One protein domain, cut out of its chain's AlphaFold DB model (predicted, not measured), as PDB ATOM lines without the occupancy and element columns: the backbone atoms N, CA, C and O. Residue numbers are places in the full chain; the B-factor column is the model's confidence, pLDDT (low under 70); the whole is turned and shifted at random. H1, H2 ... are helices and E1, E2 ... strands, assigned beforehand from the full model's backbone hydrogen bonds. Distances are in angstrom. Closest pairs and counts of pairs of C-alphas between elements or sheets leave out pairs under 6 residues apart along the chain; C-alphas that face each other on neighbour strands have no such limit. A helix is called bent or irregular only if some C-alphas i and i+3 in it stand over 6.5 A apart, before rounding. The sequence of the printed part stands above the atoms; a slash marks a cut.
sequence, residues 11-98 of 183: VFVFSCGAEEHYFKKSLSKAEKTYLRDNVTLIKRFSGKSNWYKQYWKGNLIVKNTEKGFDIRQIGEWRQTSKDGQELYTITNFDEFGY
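This is residues 11 to 98 of the 183 residues of an uncharacterized protein of Ohtaekwangia koreensis (UniProt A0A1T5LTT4). A twisted sheet of four bent strands curls round the short helix H1, with another short helix, H2, over the same face: two layers. The 88 printed residues, mixed in class, run H1, H2, then E1 E2 E3 E4, an antiparallel meander, each strand beside the one before. The whole is compact, radius of gyration of the C-alphas 12.9 A, spanning 38 by 25 by 19 A.

E1 is residues 40 to 48, E2 55 to 65, E3 68 to 80, 28.1 A long, and E4 86 to 93, C-alpha 93 at (-0.966, 14.426, 79.766). H1 is residues 18 to 26, C-alpha 18 at (15.650, 18.188, 72.897), and H2 29 to 37.

Within hydrogen-bond range are N 43 and O 60, 2.9 A, in hairpin E1 and E2, N 65 and O 68, 2.7 A, in E2 and E3, and N 77 and O 91, 2.7 A, in E3 and E4. H1 is on the sheet, closest C-alphas to E3 Glu 20 and Ile 71, 7.0 A. H2 lies over E2, height over the sheet 8.7 A. O i to N i+4 pairs are within range in 4 of 5 for H1, 3 of 5 for H2.

The farthest C-alphas, Asp 37 and Tyr 88, are 38.2 A apart. The printed part has no cut and no long link; residues 11 to 18 have pLDDT under 70.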
ATOM      1  N   VAL A  11      12.261   8.347  84.347       41.16
ATOM      2  CA  VAL A  11      12.264   9.395  83.315       41.16
ATOM      3  C   VAL A  11      11.362  10.533  83.788       41.16
ATOM      4  O   VAL A  11      10.469  10.990  83.096       41.16
ATOM      5  N   PHE A  12      11.600  11.019  85.002       41.28
ATOM      6  CA  PHE A  12      11.173  12.352  85.355       41.28
ATOM      7  C   PHE A  12      12.301  13.287  84.922       41.28
ATOM      8  O   PHE A  12      13.325  13.419  85.585       41.28
ATOM      9  N   VAL A  13      12.029  13.954  83.796       39.12
ATOM     10  CA  VAL A  13      12.500  15.310  83.488       39.12
ATOM     11  C   VAL A  13      13.846  15.379  82.759       39.12
ATOM     12  O   VAL A  13      14.871  15.755  83.310       39.12
ATOM     13  N   PHE A  14      13.808  15.125  81.448       34.09
ATOM     14  CA  PHE A  14      14.651  15.847  80.480       34.09
ATOM     15  C   PHE A  14      13.840  16.225  79.230       34.09
ATOM     16  O   PHE A  14      14.282  16.042  78.098       34.09
ATOM     17  N   SER A  15      12.643  16.786  79.431       41.56
ATOM     18  CA  SER A  15      11.920  17.503  78.378       41.56
ATOM     19  C   SER A  15      12.187  18.998  78.518       41.56
ATOM     20  O   SER A  15      11.356  19.771  78.973       41.56
ATOM     21  N   CYS A  16      13.399  19.428  78.186       49.91
ATOM     22  CA  CYS A  16      13.646  20.850  77.969       49.91
ATOM     23  C   CYS A  16      14.606  20.986  76.784       49.91
ATOM     24  O   CYS A  16      15.801  20.723  76.885       49.91
ATOM     25  N   GLY A  17      14.049  21.304  75.614       56.53
ATOM     26  CA  GLY A  17      14.770  21.627  74.378       56.53
ATOM     27  C   GLY A  17      14.941  20.478  73.379       56.53
ATOM     28  O   GLY A  17      14.673  20.660  72.190       56.53
ATOM     29  N   ALA A  18      15.361  19.288  73.825       63.34
ATOM     30  CA  ALA A  18      15.650  18.188  72.897       63.34
ATOM     31  C   ALA A  18      14.395  17.710  72.149       63.34
ATOM     32  O   ALA A  18      14.448  17.544  70.934       63.34
ATOM     33  N   GLU A  19      13.272  17.536  72.847       80.25
ATOM     34  CA  GLU A  19      12.023  17.040  72.249       80.25
ATOM     35  C   GLU A  19      11.320  18.078  71.387       80.25
ATOM     36  O   GLU A  19      10.860  17.785  70.280       80.25
ATOM     37  N   GLU A  20      11.346  19.326  71.843       84.19
ATOM     38  CA  GLU A  20      10.798  20.468  71.126       84.19
ATOM     39  C   GLU A  20      11.389  20.583  69.712       84.19
ATOM     40  O   GLU A  20      10.659  20.838  68.751       84.19
ATOM     41  N   HIS A  21      12.691  20.315  69.542       87.69
ATOM     42  CA  HIS A  21      13.327  20.266  68.224       87.69
ATOM     43  C   HIS A  21      12.657  19.246  67.289       87.69
ATOM     44  O   HIS A  21      12.338  19.566  66.137       87.69
ATOM     45  N   TYR A  22      12.431  18.019  67.764       90.62
ATOM     46  CA  TYR A  22      11.823  16.960  66.956       90.62
ATOM     47  C   TYR A  22      10.353  17.252  66.655       90.62
ATOM     48  O   TYR A  22       9.911  17.057  65.517       90.62
ATOM     49  N   PHE A  23       9.613  17.799  67.618       91.62
ATOM     50  CA  PHE A  23       8.225  18.194  67.401       91.62
ATOM     51  C   PHE A  23       8.112  19.337  66.389       91.62
ATOM     52  O   PHE A  23       7.341  19.225  65.435       91.62
ATOM     53  N   LYS A  24       8.954  20.378  66.487       91.38
ATOM     54  CA  LYS A  24       9.021  21.468  65.492       91.38
ATOM     55  C   LYS A  24       9.358  20.956  64.093       91.38
ATOM     56  O   LYS A  24       8.801  21.437  63.103       91.38
ATOM     57  N   LYS A  25      10.258  19.972  63.992       92.25
ATOM     58  CA  LYS A  25      10.629  19.340  62.717       92.25
ATOM     59  C   LYS A  25       9.490  18.511  62.115       92.25
ATOM     60  O   LYS A  25       9.436  18.372  60.896       92.25
ATOM     61  N   SER A  26       8.574  18.001  62.940       92.94
ATOM     62  CA  SER A  26       7.409  17.227  62.485       92.94
ATOM     63  C   SER A  26       6.304  18.073  61.836       92.94
ATOM     64  O   SER A  26       5.417  17.523  61.181       92.94
ATOM     65  N   LEU A  27       6.347  19.403  61.997       94.19
ATOM     66  CA  LEU A  27       5.390  20.321  61.384       94.19
ATOM     67  C   LEU A  27       5.677  20.498  59.889       94.19
ATOM     68  O   LEU A  27       6.754  20.958  59.488       94.19
ATOM     69  N   SER A  28       4.681  20.194  59.063       94.62
ATOM     70  CA  SER A  28       4.696  20.435  57.623       94.62
ATOM     71  C   SER A  28       4.654  21.932  57.297       94.62
ATOM     72  O   SER A  28       4.308  22.774  58.127       94.62
ATOM     73  N   LYS A  29       4.986  22.285  56.048       94.06
ATOM     74  CA  LYS A  29       4.875  23.671  55.571       94.06
ATOM     75  C   LYS A  29       3.434  24.191  55.672       94.06
ATOM     76  O   LYS A  29       3.246  25.324  56.092       94.06
ATOM     77  N   ALA A  30       2.443  23.360  55.339       93.62
ATOM     78  CA  ALA A  30       1.026  23.717  55.416       93.62
ATOM     79  C   ALA A  30       0.575  23.978  56.863       93.62
ATOM     80  O   ALA A  30      -0.047  24.999  57.129       93.62
ATOM     81  N   GLU A  31       0.967  23.118  57.809       94.44
ATOM     82  CA  GLU A  31       0.670  23.307  59.238       94.44
ATOM     83  C   GLU A  31       1.309  24.588  59.787       94.44
ATOM     84  O   GLU A  31       0.671  25.338  60.518       94.44
ATOM     85  N   LYS A  32       2.552  24.890  59.389       92.19
ATOM     86  CA  LYS A  32       3.219  26.145  59.772       92.19
ATOM     87  C   LYS A  32       2.515  27.378  59.213       92.19
ATOM     88  O   LYS A  32       2.515  28.403  59.883       92.19
ATOM     89  N   THR A  33       1.956  27.298  58.005       91.00
ATOM     90  CA  THR A  33       1.144  28.382  57.437       91.00
ATOM     91  C   THR A  33      -0.153  28.546  58.223       91.00
ATOM     92  O   THR A  33      -0.439  29.657  58.643       91.00
ATOM     93  N   TYR A  34      -0.871  27.454  58.493       89.75
ATOM     94  CA  TYR A  34      -2.121  27.457  59.262       89.75
ATOM     95  C   TYR A  34      -1.966  28.077  60.660       89.75
ATOM     96  O   TYR A  34      -2.811  28.836  61.121       89.75
ATOM     97  N   LEU A  35      -0.845  27.804  61.329       91.19
ATOM     98  CA  LEU A  35      -0.544  28.355  62.651       91.19
ATOM     99  C   LEU A  35      -0.334  29.885  62.657       91.19
ATOM    100  O   LEU A  35      -0.385  30.489  63.726       91.19
ATOM    101  N   ARG A  36      -0.099  30.536  61.506       85.00
ATOM    102  CA  ARG A  36       0.109  31.999  61.444       85.00
ATOM    103  C   ARG A  36      -1.143  32.793  61.797       85.00
ATOM    104  O   ARG A  36      -1.012  33.907  62.288       85.00
ATOM    105  N   ASP A  37      -2.316  32.192  61.645       83.69
ATOM    106  CA  ASP A  37      -3.604  32.849  61.870       83.69
ATOM    107  C   ASP A  37      -4.057  32.756  63.346       83.69
ATOM    108  O   ASP A  37      -5.248  32.741  63.645       83.69
ATOM    109  N   ASN A  38      -3.103  32.650  64.287       79.31
ATOM    110  CA  ASN A  38      -3.323  32.456  65.733       79.31
ATOM    111  C   ASN A  38      -4.217  31.254  66.095       79.31
ATOM    112  O   ASN A  38      -4.827  31.205  67.166       79.31
ATOM    113  N   VAL A  39      -4.265  30.247  65.224       89.50
ATOM    114  CA  VAL A  39      -5.056  29.039  65.454       89.50
ATOM    115  C   VAL A  39      -4.277  28.030  66.299       89.50
ATOM    116  O   VAL A  39      -3.051  27.934  66.229       89.50
ATOM    117  N   THR A  40      -4.999  27.246  67.100       91.69
ATOM    118  CA  THR A  40      -4.446  26.077  67.796       91.69
ATOM    119  C   THR A  40      -4.557  24.845  66.901       91.69
ATOM    120  O   THR A  40      -5.638  24.519  66.413       91.69
ATOM    121  N   LEU A  41      -3.447  24.136  66.704       94.31
ATOM    122  CA  LEU A  41      -3.402  22.875  65.967       94.31
ATOM    123  C   LEU A  41      -3.310  21.704  66.945       94.31
ATOM    124  O   LEU A  41      -2.404  21.665  67.774       94.31
ATOM    125  N   ILE A  42      -4.193  20.717  66.794       94.31
ATOM    126  CA  ILE A  42      -4.026  19.398  67.411       94.31
ATOM    127  C   ILE A  42      -3.498  18.448  66.338       94.31
ATOM    128  O   ILE A  42      -4.166  18.196  65.336       94.31
ATOM    129  N   LYS A  43      -2.283  17.936  66.533       93.94
ATOM    130  CA  LYS A  43      -1.576  17.094  65.562       93.94
ATOM    131  C   LYS A  43      -1.248  15.739  66.174       93.94
ATOM    132  O   LYS A  43      -0.601  15.667  67.214       93.94
ATOM    133  N   ARG A  44      -1.582  14.656  65.469       95.38
ATOM    134  CA  ARG A  44      -1.042  13.326  65.783       95.38
ATOM    135  C   ARG A  44       0.455  13.289  65.481       95.38
ATOM    136  O   ARG A  44       0.878  13.547  64.353       95.38
ATOM    137  N   PHE A  45       1.244  12.941  66.484       94.00
ATOM    138  CA  PHE A  45       2.674  12.716  66.381       94.00
ATOM    139  C   PHE A  45       2.966  11.218  66.443       94.00
ATOM    140  O   PHE A  45       2.394  10.489  67.249       94.00
ATOM    141  N   SER A  46       3.870  10.766  65.581       92.50
ATOM    142  CA  SER A  46       4.437   9.423  65.616       92.50
ATOM    143  C   SER A  46       5.858   9.518  65.091       92.50
ATOM    144  O   SER A  46       6.064   9.739  63.897       92.50
ATOM    145  N   GLY A  47       6.848   9.380  65.964       91.19
ATOM    146  CA  GLY A  47       8.231   9.483  65.526       91.19
ATOM    147  C   GLY A  47       9.243   9.589  66.647       91.19
ATOM    148  O   GLY A  47       8.932   9.466  67.829       91.19
ATOM    149  N   LYS A  48      10.492   9.812  66.238       89.44
ATOM    150  CA  LYS A  48      11.618  10.034  67.141       89.44
ATOM    151  C   LYS A  48      11.380  11.321  67.931       89.44
ATOM    152  O   LYS A  48      11.228  12.376  67.322       89.44
ATOM    153  N   SER A  49      11.373  11.216  69.253       83.38
ATOM    154  CA  SER A  49      11.175  12.349  70.172       83.38
ATOM    155  C   SER A  49      12.486  12.975  70.626       83.38
ATOM    156  O   SER A  49      12.528  14.158  70.897       83.38
ATOM    157  N   ASN A  50      13.576  12.213  70.695       80.75
ATOM    158  CA  ASN A  50      14.855  12.686  71.210       80.75
ATOM    159  C   ASN A  50      16.013  11.910  70.579       80.75
ATOM    160  O   ASN A  50      15.820  10.930  69.854       80.75
ATOM    161  N   TRP A  51      17.248  12.338  70.837       77.19
ATOM    162  CA  TRP A  51      18.431  11.762  70.201       77.19
ATOM    163  C   TRP A  51      18.694  10.296  70.586       77.19
ATOM    164  O   TRP A  51      19.215   9.565  69.737       77.19
ATOM    165  N   TYR A  52      18.218   9.841  71.754       74.81
ATOM    166  CA  TYR A  52      18.325   8.466  72.277       74.81
ATOM    167  C   TYR A  52      17.523   7.411  71.496       74.81
ATOM    168  O   TYR A  52      17.432   6.262  71.918       74.81
ATOM    169  N   LYS A  53      16.953   7.769  70.338       76.94
ATOM    170  CA  LYS A  53      16.134   6.876  69.495       76.94
ATOM    171  C   LYS A  53      14.883   6.360  70.223       76.94
ATOM    172  O   LYS A  53      14.389   5.291  69.883       76.94
ATOM    173  N   GLN A  54      14.353   7.125  71.176       80.88
ATOM    174  CA  GLN A  54      13.032   6.859  71.737       80.88
ATOM    175  C   GLN A  54      11.967   7.375  70.768       80.88
ATOM    176  O   GLN A  54      11.983   8.551  70.374       80.88
ATOM    177  N   TYR A  55      11.056   6.493  70.366       89.12
ATOM    178  CA  TYR A  55       9.917   6.848  69.530       89.12
ATOM    179  C   TYR A  55       8.682   6.960  70.400       89.12
ATOM    180  O   TYR A  55       8.528   6.215  71.364       89.12
ATOM    181  N   TRP A  56       7.825   7.907  70.052       91.75
ATOM    182  CA  TRP A  56       6.579   8.133  70.756       91.75
ATOM    183  C   TRP A  56       5.446   8.346  69.778       91.75
ATOM    184  O   TRP A  56       5.645   8.876  68.678       91.75
ATOM    185  N   LYS A  57       4.256   7.953  70.218       93.38
ATOM    186  CA  LYS A  57       2.988   8.206  69.548       93.38
ATOM    187  C   LYS A  57       2.050   8.912  70.511       93.38
ATOM    188  O   LYS A  57       1.920   8.469  71.644       93.38
ATOM    189  N   GLY A  58       1.395   9.971  70.058       94.56
ATOM    190  CA  GLY A  58       0.449  10.734  70.869       94.56
ATOM    191  C   GLY A  58      -0.037  11.982  70.147       94.56
ATOM    192  O   GLY A  58       0.222  12.162  68.954       94.56
ATOM    193  N   ASN A  59      -0.756  12.848  70.854       96.00
ATOM    194  CA  ASN A  59      -1.245  14.108  70.301       96.00
ATOM    195  C   ASN A  59      -0.428  15.286  70.824       96.00
ATOM    196  O   ASN A  59      -0.177  15.406  72.021       96.00
ATOM    197  N   LEU A  60      -0.037  16.167  69.912       95.31
ATOM    198  CA  LEU A  60       0.535  17.467  70.217       95.31
ATOM    199  C   LEU A  60      -0.552  18.533  70.120       95.31
ATOM    200  O   LEU A  60      -1.332  18.526  69.167       95.31
ATOM    201  N   ILE A  61      -0.542  19.481  71.047       94.56
ATOM    202  CA  ILE A  61      -1.174  20.787  70.878       94.56
ATOM    203  C   ILE A  61      -0.090  21.790  70.493       94.56
ATOM    204  O   ILE A  61       0.977  21.832  71.104       94.56
ATOM    205  N   VAL A  62      -0.338  22.565  69.442       94.44
ATOM    206  CA  VAL A  62       0.625  23.516  68.888       94.44
ATOM    207  C   VAL A  62      -0.033  24.874  68.740       94.44
ATOM    208  O   VAL A  62      -1.099  24.992  68.133       94.44
ATOM    209  N   LYS A  63       0.617  25.900  69.282       92.88
ATOM    210  CA  LYS A  63       0.192  27.297  69.198       92.88
ATOM    211  C   LYS A  63       1.329  28.145  68.660       92.88
ATOM    212  O   LYS A  63       2.492  27.930  68.998       92.88
ATOM    213  N   ASN A  64       0.997  29.113  67.817       92.06
ATOM    214  CA  ASN A  64       1.953  30.139  67.432       92.06
ATOM    215  C   ASN A  64       2.076  31.181  68.548       92.06
ATOM    216  O   ASN A  64       1.094  31.536  69.195       92.06
ATOM    217  N   THR A  65       3.292  31.647  68.779       89.75
ATOM    218  CA  THR A  65       3.651  32.643  69.788       89.75
ATOM    219  C   THR A  65       4.679  33.594  69.186       89.75
ATOM    220  O   THR A  65       5.329  33.278  68.190       89.75
ATOM    221  N   GLU A  66       4.910  34.736  69.830       87.81
ATOM    222  CA  GLU A  66       5.954  35.684  69.412       87.81
ATOM    223  C   GLU A  66       7.357  35.050  69.363       87.81
ATOM    224  O   GLU A  66       8.211  35.473  68.588       87.81
ATOM    225  N   LYS A  67       7.593  33.999  70.161       86.69
ATOM    226  CA  LYS A  67       8.878  33.287  70.261       86.69
ATOM    227  C   LYS A  67       8.957  32.046  69.358       86.69
ATOM    228  O   LYS A  67       9.915  31.277  69.449       86.69
ATOM    229  N   GLY A  68       7.968  31.830  68.486       89.75
ATOM    230  CA  GLY A  68       7.841  30.646  67.635       89.75
ATOM    231  C   GLY A  68       6.677  29.757  68.066       89.75
ATOM    232  O   GLY A  68       5.623  30.251  68.440       89.75
ATOM    233  N   PHE A  69       6.837  28.436  68.017       90.81
ATOM    234  CA  PHE A  69       5.759  27.509  68.376       90.81
ATOM    235  C   PHE A  69       5.853  27.066  69.840       90.81
ATOM    236  O   PHE A  69       6.891  26.533  70.230       90.81
ATOM    237  N   ASP A  70       4.767  27.236  70.597       90.25
ATOM    238  CA  ASP A  70       4.518  26.528  71.860       90.25
ATOM    239  C   ASP A  70       3.912  25.167  71.511       90.25
ATOM    240  O   ASP A  70       2.874  25.093  70.846       90.25
ATOM    241  N   ILE A  71       4.603  24.093  71.880       92.25
ATOM    242  CA  ILE A  71       4.230  22.722  71.542       92.25
ATOM    243  C   ILE A  71       4.184  21.915  72.826       92.25
ATOM    244  O   ILE A  71       5.185  21.839  73.537       92.25
ATOM    245  N   ARG A  72       3.050  21.262  73.086       91.62
ATOM    246  CA  ARG A  72       2.870  20.427  74.276       91.62
ATOM    247  C   ARG A  72       2.268  19.085  73.917       91.62
ATOM    248  O   ARG A  72       1.510  18.967  72.954       91.62
ATOM    249  N   GLN A  73       2.614  18.078  74.697       93.50
ATOM    250  CA  GLN A  73       2.003  16.757  74.637       93.50
ATOM    251  C   GLN A  73       0.651  16.813  75.351       93.50
ATOM    252  O   GLN A  73       0.548  17.429  76.403       93.50
ATOM    253  N   ILE A  74      -0.388  16.213  74.770       94.88
ATOM    254  CA  ILE A  74      -1.717  16.102  75.383       94.88
ATOM    255  C   ILE A  74      -2.263  14.681  75.225       94.88
ATOM    256  O   ILE A  74      -1.983  14.000  74.231       94.88
ATOM    257  N   GLY A  75      -3.086  14.259  76.184       94.75
ATOM    258  CA  GLY A  75      -3.709  12.940  76.200       94.75
ATOM    259  C   GLY A  75      -2.699  11.810  76.386       94.75
ATOM    260  O   GLY A  75      -1.622  12.006  76.943       94.75
ATOM    261  N   GLU A  76      -3.058  10.619  75.920       94.94
ATOM    262  CA  GLU A  76      -2.214   9.434  76.051       94.94
ATOM    263  C   GLU A  76      -1.059   9.444  75.041       94.94
ATOM    264  O   GLU A  76      -1.247   9.622  73.832       94.94
ATOM    265  N   TRP A  77       0.142   9.211  75.553       93.38
ATOM    266  CA  TRP A  77       1.381   9.054  74.815       93.38
ATOM    267  C   TRP A  77       1.974   7.684  75.094       93.38
ATOM    268  O   TRP A  77       2.115   7.273  76.241       93.38
ATOM    269  N   ARG A  78       2.351   6.978  74.032       92.00
ATOM    270  CA  ARG A  78       2.908   5.627  74.102       92.00
ATOM    271  C   ARG A  78       4.315   5.627  73.547       92.00
ATOM    272  O   ARG A  78       4.543   6.103  72.430       92.00
ATOM    273  N   GLN A  79       5.248   5.076  74.308       88.69
ATOM    274  CA  GLN A  79       6.592   4.813  73.829       88.69
ATOM    275  C   GLN A  79       6.545   3.637  72.852       88.69
ATOM    276  O   GLN A  79       5.896   2.628  73.116       88.69
ATOM    277  N   THR A  80       7.242   3.743  71.725       85.62
ATOM    278  CA  THR A  80       7.316   2.676  70.724       85.62
ATOM    279  C   THR A  80       8.748   2.410  70.278       85.62
ATOM    280  O   THR A  80       9.651   3.236  70.440       85.62
ATOM    281  N   SER A  81       8.967   1.245  69.673       81.69
ATOM    282  CA  SER A  81      10.159   0.968  68.885       81.69
ATOM    283  C   SER A  81      10.111   1.775  67.582       81.69
ATOM    284  O   SER A  81       9.097   2.406  67.253       81.69
ATOM    285  N   LYS A  82      11.208   1.753  66.814       81.56
ATOM    286  CA  LYS A  82      11.246   2.358  65.473       81.56
ATOM    287  C   LYS A  82      10.189   1.750  64.547       81.56
ATOM    288  O   LYS A  82       9.598   2.472  63.751       81.56
ATOM    289  N   ASP A  83       9.948   0.451  64.691       83.12
ATOM    290  CA  ASP A  83       9.021  -0.322  63.860       83.12
ATOM    291  C   ASP A  83       7.571  -0.214  64.361       83.12
ATOM    292  O   ASP A  83       6.652  -0.797  63.797       83.12
ATOM    293  N   GLY A  84       7.345   0.589  65.406       76.19
ATOM    294  CA  GLY A  84       6.019   0.957  65.880       76.19
ATOM    295  C   GLY A  84       5.403   0.001  66.895       76.19
ATOM    296  O   GLY A  84       4.266   0.266  67.288       76.19
ATOM    297  N   GLN A  85       6.138  -1.029  67.331       79.50
ATOM    298  CA  GLN A  85       5.760  -1.890  68.454       79.50
ATOM    299  C   GLN A  85       5.719  -1.060  69.736       79.50
ATOM    300  O   GLN A  85       6.641  -0.285  69.996       79.50
ATOM    301  N   GLU A  86       4.652  -1.198  70.514       77.12
ATOM    302  CA  GLU A  86       4.538  -0.545  71.813       77.12
ATOM    303  C   GLU A  86       5.626  -1.048  72.765       77.12
ATOM    304  O   GLU A  86       5.968  -2.229  72.776       77.12
ATOM    305  N   LEU A  87       6.221  -0.120  73.504       76.94
ATOM    306  CA  LEU A  87       7.272  -0.385  74.475       76.94
ATOM    307  C   LEU A  87       6.765  -0.102  75.890       76.94
ATOM    308  O   LEU A  87       5.581  -0.154  76.187       76.94
ATOM    309  N   TYR A  88       7.710   0.197  76.767       79.44
ATOM    310  CA  TYR A  88       7.601   0.138  78.207       79.44
ATOM    311  C   TYR A  88       6.814   1.272  78.845       79.44
ATOM    312  O   TYR A  88       6.639   1.205  80.045       79.44
ATOM    313  N   THR A  89       6.384   2.319  78.139       87.75
ATOM    314  CA  THR A  89       5.842   3.507  78.824       87.75
ATOM    315  C   THR A  89       4.573   4.027  78.172       87.75
ATOM    316  O   THR A  89       4.545   4.288  76.967       87.75
ATOM    317  N   ILE A  90       3.551   4.228  79.001       90.38
ATOM    318  CA  ILE A  90       2.354   5.002  78.682       90.38
ATOM    319  C   ILE A  90       2.326   6.209  79.618       90.38
ATOM    320  O   ILE A  90       2.332   6.037  80.834       90.38
ATOM    321  N   THR A  91       2.256   7.412  79.061       92.06
ATOM    322  CA  THR A  91       2.170   8.667  79.814       92.06
ATOM    323  C   THR A  91       0.924   9.419  79.374       92.06
ATOM    324  O   THR A  91       0.713   9.643  78.188       92.06
ATOM    325  N   ASN A  92       0.087   9.823  80.316       92.75
ATOM    326  CA  ASN A  92      -1.093  10.632  80.075       92.75
ATOM    327  C   ASN A  92      -0.827  12.074  80.497       92.75
ATOM    328  O   ASN A  92      -0.447  12.347  81.638       92.75
ATOM    329  N   PHE A  93      -1.083  12.990  79.571       92.44
ATOM    330  CA  PHE A  93      -0.966  14.426  79.766       92.44
ATOM    331  C   PHE A  93      -2.351  15.074  79.806       92.44
ATOM    332  O   PHE A  93      -3.238  14.708  79.030       92.44
ATOM    333  N   ASP A  94      -2.530  16.068  80.672       88.94
ATOM    334  CA  ASP A  94      -3.710  16.930  80.624       88.94
ATOM    335  C   ASP A  94      -3.661  17.912  79.438       88.94
ATOM    336  O   ASP A  94      -2.707  17.953  78.660       88.94
ATOM    337  N   GLU A  95      -4.700  18.733  79.287       88.25
ATOM    338  CA  GLU A  95      -4.808  19.726  78.207       88.25
ATOM    339  C   GLU A  95      -3.748  20.843  78.254       88.25
ATOM    340  O   GLU A  95      -3.566  21.574  77.277       88.25
ATOM    341  N   PHE A  96      -3.034  20.980  79.374       85.62
ATOM    342  CA  PHE A  96      -1.985  21.977  79.568       85.62
ATOM    343  C   PHE A  96      -0.581  21.400  79.386       85.62
ATOM    344  O   PHE A  96       0.372  22.185  79.338       85.62
ATOM    345  N   GLY A  97      -0.463  20.077  79.236       86.56
ATOM    346  CA  GLY A  97       0.793  19.354  79.072       86.56
ATOM    347  C   GLY A  97       1.408  18.837  80.369       86.56
ATOM    348  O   GLY A  97       2.582  18.480  80.367       86.56
ATOM    349  N   TYR A  98       0.653  18.784  81.468       87.31
ATOM    350  CA  TYR A  98       1.130  18.188  82.717       87.31
ATOM    351  C   TYR A  98       0.869  16.685  82.742       87.31
ATOM    352  O   TYR A  98      -0.223  16.237  82.394       87.31
TER     353      TYR A  98